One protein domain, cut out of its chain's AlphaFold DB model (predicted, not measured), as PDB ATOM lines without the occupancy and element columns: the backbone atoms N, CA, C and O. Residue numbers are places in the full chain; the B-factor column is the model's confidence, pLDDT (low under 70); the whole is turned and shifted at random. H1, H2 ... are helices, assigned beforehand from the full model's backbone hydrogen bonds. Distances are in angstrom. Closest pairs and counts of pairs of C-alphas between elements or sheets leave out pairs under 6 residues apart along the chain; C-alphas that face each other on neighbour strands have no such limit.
ATOM      1  N   ALA A 331     108.862  30.998 -31.871       90.69
ATOM      2  CA  ALA A 331     107.473  31.409 -31.624       90.69
ATOM      3  C   ALA A 331     106.443  30.288 -31.808       90.69
ATOM      4  O   ALA A 331     105.447  30.259 -31.086       90.69
ATOM      5  N   ILE A 332     106.647  29.403 -32.789       91.94
ATOM      6  CA  ILE A 332     105.735  28.284 -33.063       91.94
ATOM      7  C   ILE A 332     105.753  27.301 -31.893       91.94
ATOM      8  O   ILE A 332     104.690  26.994 -31.364       91.94
ATOM      9  N   GLU A 333     106.937  26.901 -31.438       92.38
ATOM     10  CA  GLU A 333     107.123  25.991 -30.302       92.38
ATOM     11  C   GLU A 333     106.529  26.585 -29.017       92.38
ATOM     12  O   GLU A 333     105.678  25.969 -28.371       92.38
ATOM     13  N   LYS A 334     106.858  27.849 -28.709       93.31
ATOM     14  CA  LYS A 334     106.293  28.580 -27.559       93.31
ATOM     15  C   LYS A 334     104.758  28.673 -27.632       93.31
ATOM     16  O   LYS A 334     104.073  28.638 -26.604       93.31
ATOM     17  N   LEU A 335     104.175  28.804 -28.830       95.75
ATOM     18  CA  LEU A 335     102.717  28.820 -29.019       95.75
ATOM     19  C   LEU A 335     102.082  27.432 -28.889       95.75
ATOM     20  O   LEU A 335     100.972  27.346 -28.363       95.75
ATOM     21  N   GLU A 336     102.752  26.371 -29.331       96.88
ATOM     22  CA  GLU A 336     102.305  24.984 -29.157       96.88
ATOM     23  C   GLU A 336     102.287  24.589 -27.683       96.88
ATOM     24  O   GLU A 336     101.275  24.084 -27.192       96.88
ATOM     25  N   GLU A 337     103.343  24.921 -26.941       96.94
ATOM     26  CA  GLU A 337     103.404  24.696 -25.499       96.94
ATOM     27  C   GLU A 337     102.292  25.472 -24.773       96.94
ATOM     28  O   GLU A 337     101.559  24.932 -23.934       96.94
ATOM     29  N   LYS A 338     102.097  26.745 -25.141       96.50
ATOM     30  CA  LYS A 338     101.005  27.566 -24.610       96.50
ATOM     31  C   LYS A 338      99.637  26.959 -24.921       96.50
ATOM     32  O   LYS A 338      98.765  26.957 -24.051       96.50
ATOM     33  N   LEU A 339      99.438  26.452 -26.135       97.75
ATOM     34  CA  LEU A 339      98.199  25.803 -26.545       97.75
ATOM     35  C   LEU A 339      97.948  24.526 -25.734       97.75
ATOM     36  O   LEU A 339      96.831  24.322 -25.260       97.75
ATOM     37  N   ALA A 340      98.977  23.702 -25.524       97.75
ATOM     38  CA  ALA A 340      98.894  22.496 -24.706       97.75
ATOM     39  C   ALA A 340      98.506  22.828 -23.256       97.75
ATOM     40  O   ALA A 340      97.563  22.241 -22.719       97.75
ATOM     41  N   LYS A 341      99.147  23.839 -22.651       96.62
ATOM     42  CA  LYS A 341      98.801  24.352 -21.313       96.62
ATOM     43  C   LYS A 341      97.347  24.830 -21.243       96.62
ATOM     44  O   LYS A 341      96.625  24.472 -20.315       96.62
ATOM     45  N   GLN A 342      96.891  25.591 -22.241       97.38
ATOM     46  CA  GLN A 342      95.505  26.069 -22.313       97.38
ATOM     47  C   GLN A 342      94.498  24.917 -22.438       97.38
ATOM     48  O   GLN A 342      93.496  24.914 -21.723       97.38
ATOM     49  N   LYS A 343      94.768  23.927 -23.298       97.75
ATOM     50  CA  LYS A 343      93.913  22.741 -23.470       97.75
ATOM     51  C   LYS A 343      93.835  21.907 -22.195       97.75
ATOM     52  O   LYS A 343      92.731  21.553 -21.789       97.75
ATOM     53  N   LYS A 344      94.972  21.667 -21.530       96.44
ATOM     54  CA  LYS A 344      95.030  20.951 -20.246       96.44
ATOM     55  C   LYS A 344      94.218  21.666 -19.164       96.44
ATOM     56  O   LYS A 344      93.389  21.041 -18.511       96.44
ATOM     57  N   ALA A 345      94.398  22.980 -19.016       95.06
ATOM     58  CA  ALA A 345      93.630  23.766 -18.052       95.06
ATOM     59  C   ALA A 345      92.122  23.715 -18.358       95.06
ATOM     60  O   ALA A 345      91.305  23.532 -17.458       95.06
ATOM     61  N   HIS A 346      91.739  23.809 -19.635       96.62
ATOM     62  CA  HIS A 346      90.340  23.711 -20.044       96.62
ATOM     63  C   HIS A 346      89.725  22.341 -19.725       96.62
ATOM     64  O   HIS A 346      88.626  22.279 -19.171       96.62
ATOM     65  N   SER A 347      90.433  21.244 -20.012       95.88
ATOM     66  CA  SER A 347      89.954  19.900 -19.674       95.88
ATOM     67  C   SER A 347      89.848  19.688 -18.165       95.88
ATOM     68  O   SER A 347      88.868  19.101 -17.709       95.88
ATOM     69  N   GLN A 348      90.798  20.215 -17.382       94.62
ATOM     70  CA  GLN A 348      90.746  20.175 -15.916       94.62
ATOM     71  C   GLN A 348      89.520  20.920 -15.375       94.62
ATOM     72  O   GLN A 348      88.828  20.390 -14.511       94.62
ATOM     73  N   MET A 349      89.189  22.098 -15.917       94.19
ATOM     74  CA  MET A 349      87.985  22.847 -15.524       94.19
ATOM     75  C   MET A 349      86.693  22.069 -15.815       94.19
ATOM     76  O   MET A 349      85.781  22.043 -14.988       94.19
ATOM     77  N   ILE A 350      86.602  21.417 -16.981       96.00
ATOM     78  CA  ILE A 350      85.441  20.584 -17.333       96.00
ATOM     79  C   ILE A 350      85.328  19.389 -16.381       96.00
ATOM     80  O   ILE A 350      84.243  19.120 -15.861       96.00
ATOM     81  N   ALA A 351      86.438  18.688 -16.139       95.75
ATOM     82  CA  ALA A 351      86.484  17.545 -15.233       95.75
ATOM     83  C   ALA A 351      86.102  17.949 -13.800       95.75
ATOM     84  O   ALA A 351      85.266  17.289 -13.184       95.75
ATOM     85  N   ALA A 352      86.616  19.079 -13.311       94.75
ATOM     86  CA  ALA A 352      86.266  19.620 -12.004       94.75
ATOM     87  C   ALA A 352      84.770  19.907 -11.883       94.75
ATOM     88  O   ALA A 352      84.135  19.465 -10.932       94.75
ATOM     89  N   ASN A 353      84.164  20.563 -12.875       95.06
ATOM     90  CA  ASN A 353      82.720  20.803 -12.868       95.06
ATOM     91  C   ASN A 353      81.903  19.507 -12.872       95.06
ATOM     92  O   ASN A 353      80.833  19.461 -12.268       95.06
ATOM     93  N   LYS A 354      82.390  18.452 -13.533       95.75
ATOM     94  CA  LYS A 354      81.753  17.130 -13.502       95.75
ATOM     95  C   LYS A 354      81.785  16.526 -12.092       95.75
ATOM     96  O   LYS A 354      80.765  16.005 -11.654       95.75
ATOM     97  N   VAL A 355      82.916  16.635 -11.391       94.81
ATOM     98  CA  VAL A 355      83.071  16.188  -9.993       94.81
ATOM     99  C   VAL A 355      82.199  17.016  -9.049       94.81
ATOM    100  O   VAL A 355      81.450  16.464  -8.257       94.81
ATOM    101  N   ILE A 356      82.226  18.343  -9.163       93.06
ATOM    102  CA  ILE A 356      81.478  19.250  -8.279       93.06
ATOM    103  C   ILE A 356      79.964  19.014  -8.381       93.06
ATOM    104  O   ILE A 356      79.264  19.035  -7.370       93.06
ATOM    105  N   ARG A 357      79.463  18.744  -9.594       91.25
ATOM    106  CA  ARG A 357      78.045  18.443  -9.855       91.25
ATOM    107  C   ARG A 357      77.636  17.017  -9.474       91.25
ATOM    108  O   ARG A 357      76.450  16.701  -9.561       91.25
ATOM    109  N   SER A 358      78.576  16.144  -9.106       93.06
ATOM    110  CA  SER A 358      78.242  14.793  -8.659       93.06
ATOM    111  C   SER A 358      77.564  14.823  -7.281       93.06
ATOM    112  O   SER A 358      77.708  15.768  -6.501       93.06
ATOM    113  N   LYS A 359      76.834  13.749  -6.963       91.19
ATOM    114  CA  LYS A 359      76.193  13.551  -5.652       91.19
ATOM    115  C   LYS A 359      77.152  12.999  -4.581       91.19
ATOM    116  O   LYS A 359      76.684  12.521  -3.556       91.19
ATOM    117  N   SER A 360      78.460  13.010  -4.838       90.19
ATOM    118  CA  SER A 360      79.475  12.544  -3.888       90.19
ATOM    119  C   SER A 360      79.568  13.467  -2.671       90.19
ATOM    120  O   SER A 360      79.201  14.644  -2.749       90.19
ATOM    121  N   ASP A 361      80.084  12.930  -1.570       91.81
ATOM    122  CA  ASP A 361      80.470  13.684  -0.382       91.81
ATOM    123  C   ASP A 361      81.628  14.649  -0.675       91.81
ATOM    124  O   ASP A 361      82.372  14.496  -1.652       91.81
ATOM    125  N   ASP A 362      81.763  15.670   0.169       87.75
ATOM    126  CA  ASP A 362      82.745  16.731  -0.039       87.75
ATOM    127  C   ASP A 362      84.184  16.209   0.052       87.75
ATOM    128  O   ASP A 362      85.013  16.623  -0.755       87.75
ATOM    129  N   GLU A 363      84.482  15.249   0.931       91.12
ATOM    130  CA  GLU A 363      85.820  14.649   1.030       91.12
ATOM    131  C   GLU A 363      86.191  13.877  -0.244       91.12
ATOM    132  O   GLU A 363      87.253  14.110  -0.829       91.12
ATOM    133  N   SER A 364      85.280  13.055  -0.772       91.69
ATOM    134  CA  SER A 364      85.487  12.386  -2.064       91.69
ATOM    135  C   SER A 364      85.666  13.370  -3.225       91.69
ATOM    136  O   SER A 364      86.474  13.132  -4.131       91.69
ATOM    137  N   LYS A 365      84.943  14.501  -3.222       92.56
ATOM    138  CA  LYS A 365      85.126  15.565  -4.227       92.56
ATOM    139  C   LYS A 365      86.504  16.205  -4.114       92.56
ATOM    140  O   LYS A 365      87.136  16.437  -5.143       92.56
ATOM    141  N   ARG A 366      86.977  16.477  -2.896       93.81
ATOM    142  CA  ARG A 366      88.314  17.038  -2.648       93.81
ATOM    143  C   ARG A 366      89.402  16.112  -3.173       93.81
ATOM    144  O   ARG A 366      90.264  16.585  -3.909       93.81
ATOM    145  N   LEU A 367      89.312  14.814  -2.878       93.19
ATOM    146  CA  LEU A 367      90.262  13.815  -3.370       93.19
ATOM    147  C   LEU A 367      90.275  13.762  -4.904       93.19
ATOM    148  O   LEU A 367      91.326  13.897  -5.522       93.19
ATOM    149  N   SER A 368      89.095  13.690  -5.527       93.69
ATOM    150  CA  SER A 368      88.973  13.661  -6.990       93.69
ATOM    151  C   SER A 368      89.520  14.937  -7.652       93.69
ATOM    152  O   SER A 368      90.143  14.884  -8.710       93.69
ATOM    153  N   LEU A 369      89.300  16.115  -7.055       93.62
ATOM    154  CA  LEU A 369      89.839  17.382  -7.568       93.62
ATOM    155  C   LEU A 369      91.361  17.475  -7.396       93.62
ATOM    156  O   LEU A 369      92.041  18.027  -8.265       93.62
ATOM    157  N   PHE A 370      91.892  16.920  -6.308       94.81
ATOM    158  CA  PHE A 370      93.329  16.810  -6.085       94.81
ATOM    159  C   PHE A 370      93.983  15.901  -7.133       94.81
ATOM    160  O   PHE A 370      94.967  16.302  -7.751       94.81
ATOM    161  N   GLU A 371      93.381  14.747  -7.435       93.94
ATOM    162  CA  GLU A 371      93.835  13.838  -8.500       93.94
ATOM    163  C   GLU A 371      93.822  14.492  -9.894       93.94
ATOM    164  O   GLU A 371      94.724  14.265 -10.700       93.94
ATOM    165  N   ILE A 372      92.847  15.365 -10.180       92.31
ATOM    166  CA  ILE A 372      92.802  16.162 -11.425       92.31
ATOM    167  C   ILE A 372      93.962  17.185 -11.496       92.31
ATOM    168  O   ILE A 372      94.302  17.679 -12.581       92.31
ATOM    169  N   GLY A 373      94.608  17.478 -10.363       92.25
ATOM    170  CA  GLY A 373      95.791  18.330 -10.252       92.25
ATOM    171  C   GLY A 373      95.505  19.749  -9.761       92.25
ATOM    172  O   GLY A 373      96.253  20.667 -10.104       92.25
ATOM    173  N   PHE A 374      94.422  19.962  -9.007       92.62
ATOM    174  CA  PHE A 374      94.156  21.244  -8.350       92.62
ATOM    175  C   PHE A 374      94.877  21.349  -7.001       92.62
ATOM    176  O   PHE A 374      94.961  20.382  -6.249       92.62
ATOM    177  N   SER A 375      95.361  22.550  -6.669       93.62
ATOM    178  CA  SER A 375      95.912  22.835  -5.340       93.62
ATOM    179  C   SER A 375      94.808  22.904  -4.285       93.62
ATOM    180  O   SER A 375      93.677  23.284  -4.592       93.62
ATOM    181  N   GLU A 376      95.140  22.625  -3.025       92.06
ATOM    182  CA  GLU A 376      94.183  22.687  -1.908       92.06
ATOM    183  C   GLU A 376      93.450  24.034  -1.829       92.06
ATOM    184  O   GLU A 376      92.231  24.078  -1.649       92.06
ATOM    185  N   ALA A 377      94.168  25.140  -2.046       91.38
ATOM    186  CA  ALA A 377      93.582  26.477  -2.098       91.38
ATOM    187  C   ALA A 377      92.539  26.607  -3.224       91.38
ATOM    188  O   ALA A 377      91.452  27.146  -3.007       91.38
ATOM    189  N   SER A 378      92.835  26.071  -4.412       88.88
ATOM    190  CA  SER A 378      91.911  26.086  -5.550       88.88
ATOM    191  C   SER A 378      90.700  25.178  -5.327       88.88
ATOM    192  O   SER A 378      89.597  25.525  -5.750       88.88
ATOM    193  N   ILE A 379      90.880  24.036  -4.661       91.81
ATOM    194  CA  ILE A 379      89.796  23.114  -4.291       91.81
ATOM    195  C   ILE A 379      88.839  23.809  -3.319       91.81
ATOM    196  O   ILE A 379      87.634  23.856  -3.563       91.81
ATOM    197  N   ASN A 380      89.385  24.423  -2.265       90.31
ATOM    198  CA  ASN A 380      88.616  25.173  -1.270       90.31
ATOM    199  C   ASN A 380      87.800  26.305  -1.904       90.31
ATOM    200  O   ASN A 380      86.655  26.524  -1.517       90.31
ATOM    201  N   ALA A 381      88.384  27.017  -2.869       89.31
ATOM    202  CA  ALA A 381      87.693  28.071  -3.600       89.31
ATOM    203  C   ALA A 381      86.587  27.516  -4.511       89.31
ATOM    204  O   ALA A 381      85.506  28.084  -4.561       89.31
ATOM    205  N   SER A 382      86.833  26.392  -5.193       87.75
ATOM    206  CA  SER A 382      85.890  25.822  -6.168       87.75
ATOM    207  C   SER A 382      84.650  25.192  -5.525       87.75
ATOM    208  O   SER A 382      83.605  25.130  -6.165       87.75
ATOM    209  N   LEU A 383      84.752  24.706  -4.283       89.94
ATOM    210  CA  LEU A 383      83.621  24.128  -3.543       89.94
ATOM    211  C   LEU A 383      82.735  25.183  -2.868       89.94
ATOM    212  O   LEU A 383      81.605  24.884  -2.489       89.94
ATOM    213  N   LYS A 384      83.227  26.414  -2.728       89.19
ATOM    214  CA  LYS A 384      82.443  27.530  -2.203       89.19
ATOM    215  C   LYS A 384      81.708  28.229  -3.353       89.19
ATOM    216  O   LYS A 384      82.258  28.326  -4.448       89.19
ATOM    217  N   PRO A 385      80.479  28.720  -3.124       90.12
ATOM    218  CA  PRO A 385      79.807  29.554  -4.106       90.12
ATOM    219  C   PRO A 385      80.584  30.858  -4.319       90.12
ATOM    220  O   PRO A 385      81.107  31.443  -3.368       90.12
ATOM    221  N   ASP A 386      80.642  31.318  -5.567       87.31
ATOM    222  CA  ASP A 386      81.132  32.653  -5.897       87.31
ATOM    223  C   ASP A 386      80.149  33.750  -5.436       87.31
ATOM    224  O   ASP A 386      79.092  33.478  -4.859       87.31
ATOM    225  N   CYS A 387      80.476  35.018  -5.703       85.44
ATOM    226  CA  CYS A 387      79.606  36.149  -5.355       85.44
ATOM    227  C   CYS A 387      78.216  36.102  -6.018       85.44
ATOM    228  O   CYS A 387      77.316  36.819  -5.586       85.44
ATOM    229  N   MET A 388      78.034  35.263  -7.040       87.06
ATOM    230  CA  MET A 388      76.785  35.048  -7.768       87.06
ATOM    231  C   MET A 388      76.125  33.703  -7.412       87.06
ATOM    232  O   MET A 388      75.133  33.328  -8.036       87.06
ATOM    233  N   GLY A 389      76.655  32.967  -6.427       87.25
ATOM    234  CA  GLY A 389      76.124  31.676  -5.988       87.25
ATOM    235  C   GLY A 389      76.556  30.474  -6.838       87.25
ATOM    236  O   GLY A 389      76.054  29.371  -6.628       87.25
ATOM    237  N   VAL A 390      77.460  30.649  -7.805       89.44
ATOM    238  CA  VAL A 390      77.929  29.569  -8.682       89.44
ATOM    239  C   VAL A 390      79.017  28.770  -7.975       89.44
ATOM    240  O   VAL A 390      80.026  29.323  -7.548       89.44
ATOM    241  N   ILE A 391      78.826  27.454  -7.879       91.06
ATOM    242  CA  ILE A 391      79.819  26.522  -7.331       91.06
ATOM    243  C   ILE A 391      80.627  25.921  -8.489       91.06
ATOM    244  O   ILE A 391      80.060  25.431  -9.473       91.06
ATOM    245  N   GLY A 392      81.953  25.939  -8.363       91.88
ATOM    246  CA  GLY A 392      82.896  25.501  -9.390       91.88
ATOM    247  C   GLY A 392      83.183  26.559 -10.454       91.88
ATOM    248  O   GLY A 392      83.090  27.762 -10.218       91.88
ATOM    249  N   PHE A 393      83.563  26.113 -11.652       92.62
ATOM    250  CA  PHE A 393      83.889  27.009 -12.758       92.62
ATOM    251  C   PHE A 393      82.626  27.472 -13.486       92.62
ATOM    252  O   PHE A 393      81.876  26.669 -14.052       92.62
ATOM    253  N   ALA A 394      82.421  28.783 -13.539       93.00
ATOM    254  CA  ALA A 394      81.269  29.382 -14.198       93.00
ATOM    255  C   ALA A 394      81.303  29.198 -15.730       93.00
ATOM    256  O   ALA A 394      82.359  29.058 -16.356       93.00
ATOM    257  N   SER A 395      80.131  29.251 -16.372       92.88
ATOM    258  CA  SER A 395      79.991  29.042 -17.825       92.88
ATOM    259  C   SER A 395      80.817  30.032 -18.655       92.88
ATOM    260  O   SER A 395      81.479  29.634 -19.614       92.88
ATOM    261  N   TYR A 396      80.851  31.308 -18.258       94.00
ATOM    262  CA  TYR A 396      81.637  32.332 -18.947       94.00
ATOM    263  C   TYR A 396      83.146  32.044 -18.884       94.00
ATOM    264  O   TYR A 396      83.862  32.340 -19.839       94.00
ATOM    265  N   GLN A 397      83.644  31.421 -17.806       94.62
ATOM    266  CA  GLN A 397      85.058  31.053 -17.681       94.62
ATOM    267  C   GLN A 397      85.429  29.969 -18.701       94.62
ATOM    268  O   GLN A 397      86.466  30.070 -19.358       94.62
ATOM    269  N   LEU A 398      84.559  28.969 -18.889       95.25
ATOM    270  CA  LEU A 398      84.733  27.922 -19.901       95.25
ATOM    271  C   LEU A 398      84.676  28.490 -21.324       95.25
ATOM    272  O   LEU A 398      85.539  28.167 -22.144       95.25
ATOM    273  N   THR A 399      83.716  29.373 -21.609       97.38
ATOM    274  CA  THR A 399      83.600  30.050 -22.910       97.38
ATOM    275  C   THR A 399      84.844  30.883 -23.217       97.38
ATOM    276  O   THR A 399      85.424  30.744 -24.295       97.38
ATOM    277  N   ASN A 400      85.315  31.683 -22.258       97.69
ATOM    278  CA  ASN A 400      86.523  32.497 -22.407       97.69
ATOM    279  C   ASN A 400      87.774  31.630 -22.612       97.69
ATOM    280  O   ASN A 400      88.629  31.956 -23.436       97.69
ATOM    281  N   SER A 401      87.881  30.512 -21.889       97.50
ATOM    282  CA  SER A 401      88.972  29.544 -22.050       97.50
ATOM    283  C   SER A 401      88.987  28.949 -23.466       97.50
ATOM    284  O   SER A 401      90.012  28.996 -24.148       97.50
ATOM    285  N   ASN A 402      87.826  28.528 -23.976       97.31
ATOM    286  CA  ASN A 402      87.685  28.027 -25.345       97.31
ATOM    287  C   ASN A 402      88.005  29.074 -26.418       97.31
ATOM    288  O   ASN A 402      88.659  28.762 -27.412       97.31
ATOM    289  N   GLN A 403      87.580  30.325 -26.234       97.56
ATOM    290  CA  GLN A 403      87.926  31.408 -27.158       97.56
ATOM    291  C   GLN A 403      89.437  31.661 -27.197       97.56
ATOM    292  O   GLN A 403      89.997  31.843 -28.278       97.56
ATOM    293  N   ARG A 404      90.116  31.616 -26.041       97.50
ATOM    294  CA  ARG A 404      91.582  31.734 -25.961       97.50
ATOM    295  C   ARG A 404      92.284  30.596 -26.700       97.50
ATOM    296  O   ARG A 404      93.210  30.880 -27.452       97.50
ATOM    297  N   ILE A 405      91.820  29.353 -26.541       98.00
ATOM    298  CA  ILE A 405      92.342  28.190 -27.281       98.00
ATOM    299  C   ILE A 405      92.218  28.432 -28.788       98.00
ATOM    300  O   ILE A 405      93.224  28.408 -29.494       98.00
ATOM    301  N   LYS A 406      91.013  28.758 -29.272       98.00
ATOM    302  CA  LYS A 406      90.762  29.007 -30.703       98.00
ATOM    303  C   LYS A 406      91.614  30.148 -31.260       98.00
ATOM    304  O   LYS A 406      92.107  30.060 -32.381       98.00
TER     305      LYS A 406
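AT A GLANCE: This is residues 331 to 406 of the 497 residues of an uncharacterized protein of Yersinia enterocolitica (UniProt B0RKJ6). One long helix, H1, is the spine of an elongated domain; H2 folds back beside its last turns in a helical hairpin, and H4, returning after a long link, packs along a middle stretch of H1. H3 packs crosswise on H2 near that same far end of H1, while at the other end residues 331 to 337 of H1 stick out alone and add to the length. The printed part has 76 residues with four named helices, in the order H1, H2, H3, H4, and no named strand; the class is all helix. It is only just compact, close to loose, with a radius of gyration of the C-alphas of 13.7 A, and the C-alphas span 44 by 26 by 19 A.

HOW THE PARTS SIT: H1, residues 331 to 356, touches H4, residues 395 to 406, with residues 339 to 350 alone. Their closest C-alphas, those of Gln 342 and Ile 405, are 6.3 A apart, and the two run opposite ways at a shallow tilt of 23 degrees. With residues 352 to 356 alone H1 touches H2, residues 362 to 371. The closest C-alphas there are those of Ala 352 and Leu 369, 6.1 A apart; H1 and H2 form a helical hairpin, opposite ways at a shallow tilt of 18 degrees. H2 touches H3, residues 376 to 383, opposite ways at a steep tilt of 53 degrees, with the C-alphas of Arg 366 and Ile 379 closest at 6.5 A. The packing of the helices is mostly aligned, but only just: 2 of these 3 touching pairs are at a shallow tilt. H1 and H3 are close but not clearly touching, their closest C-alphas, those of Ile 356 and Leu 383, being 7.1 A apart. H4 is apart from both H2 and H3. In H1, H2, H3 and H4 every backbone O i to N i+4 pair is within hydrogen-bond range.

IN THESE COORDINATES: H1, 26 residues, begins at C-alpha 331, (107.473, 31.409, -31.624), and measures 37.0 A from first to last C-alpha, ending at C-alpha 356, (81.478, 19.250, -8.279). H4 has 12 residues and measures 16.8 A, ending at C-alpha 406, (90.762, 29.007, -30.703). H2, 10 residues, measures 14.2 A, and H3, 8 residues, 10.8 A.

THE WHOLE: The two C-alphas farthest apart, those of Ala 331 and Asp 361, are 44.9 A apart. The link from H3 to H4, 11 residues, is long; the links from H1 to H2 and from H2 to H3 are tight. The printed part has no cut. The mean pLDDT of the printed part is 93.4, and no printed residue is under 70.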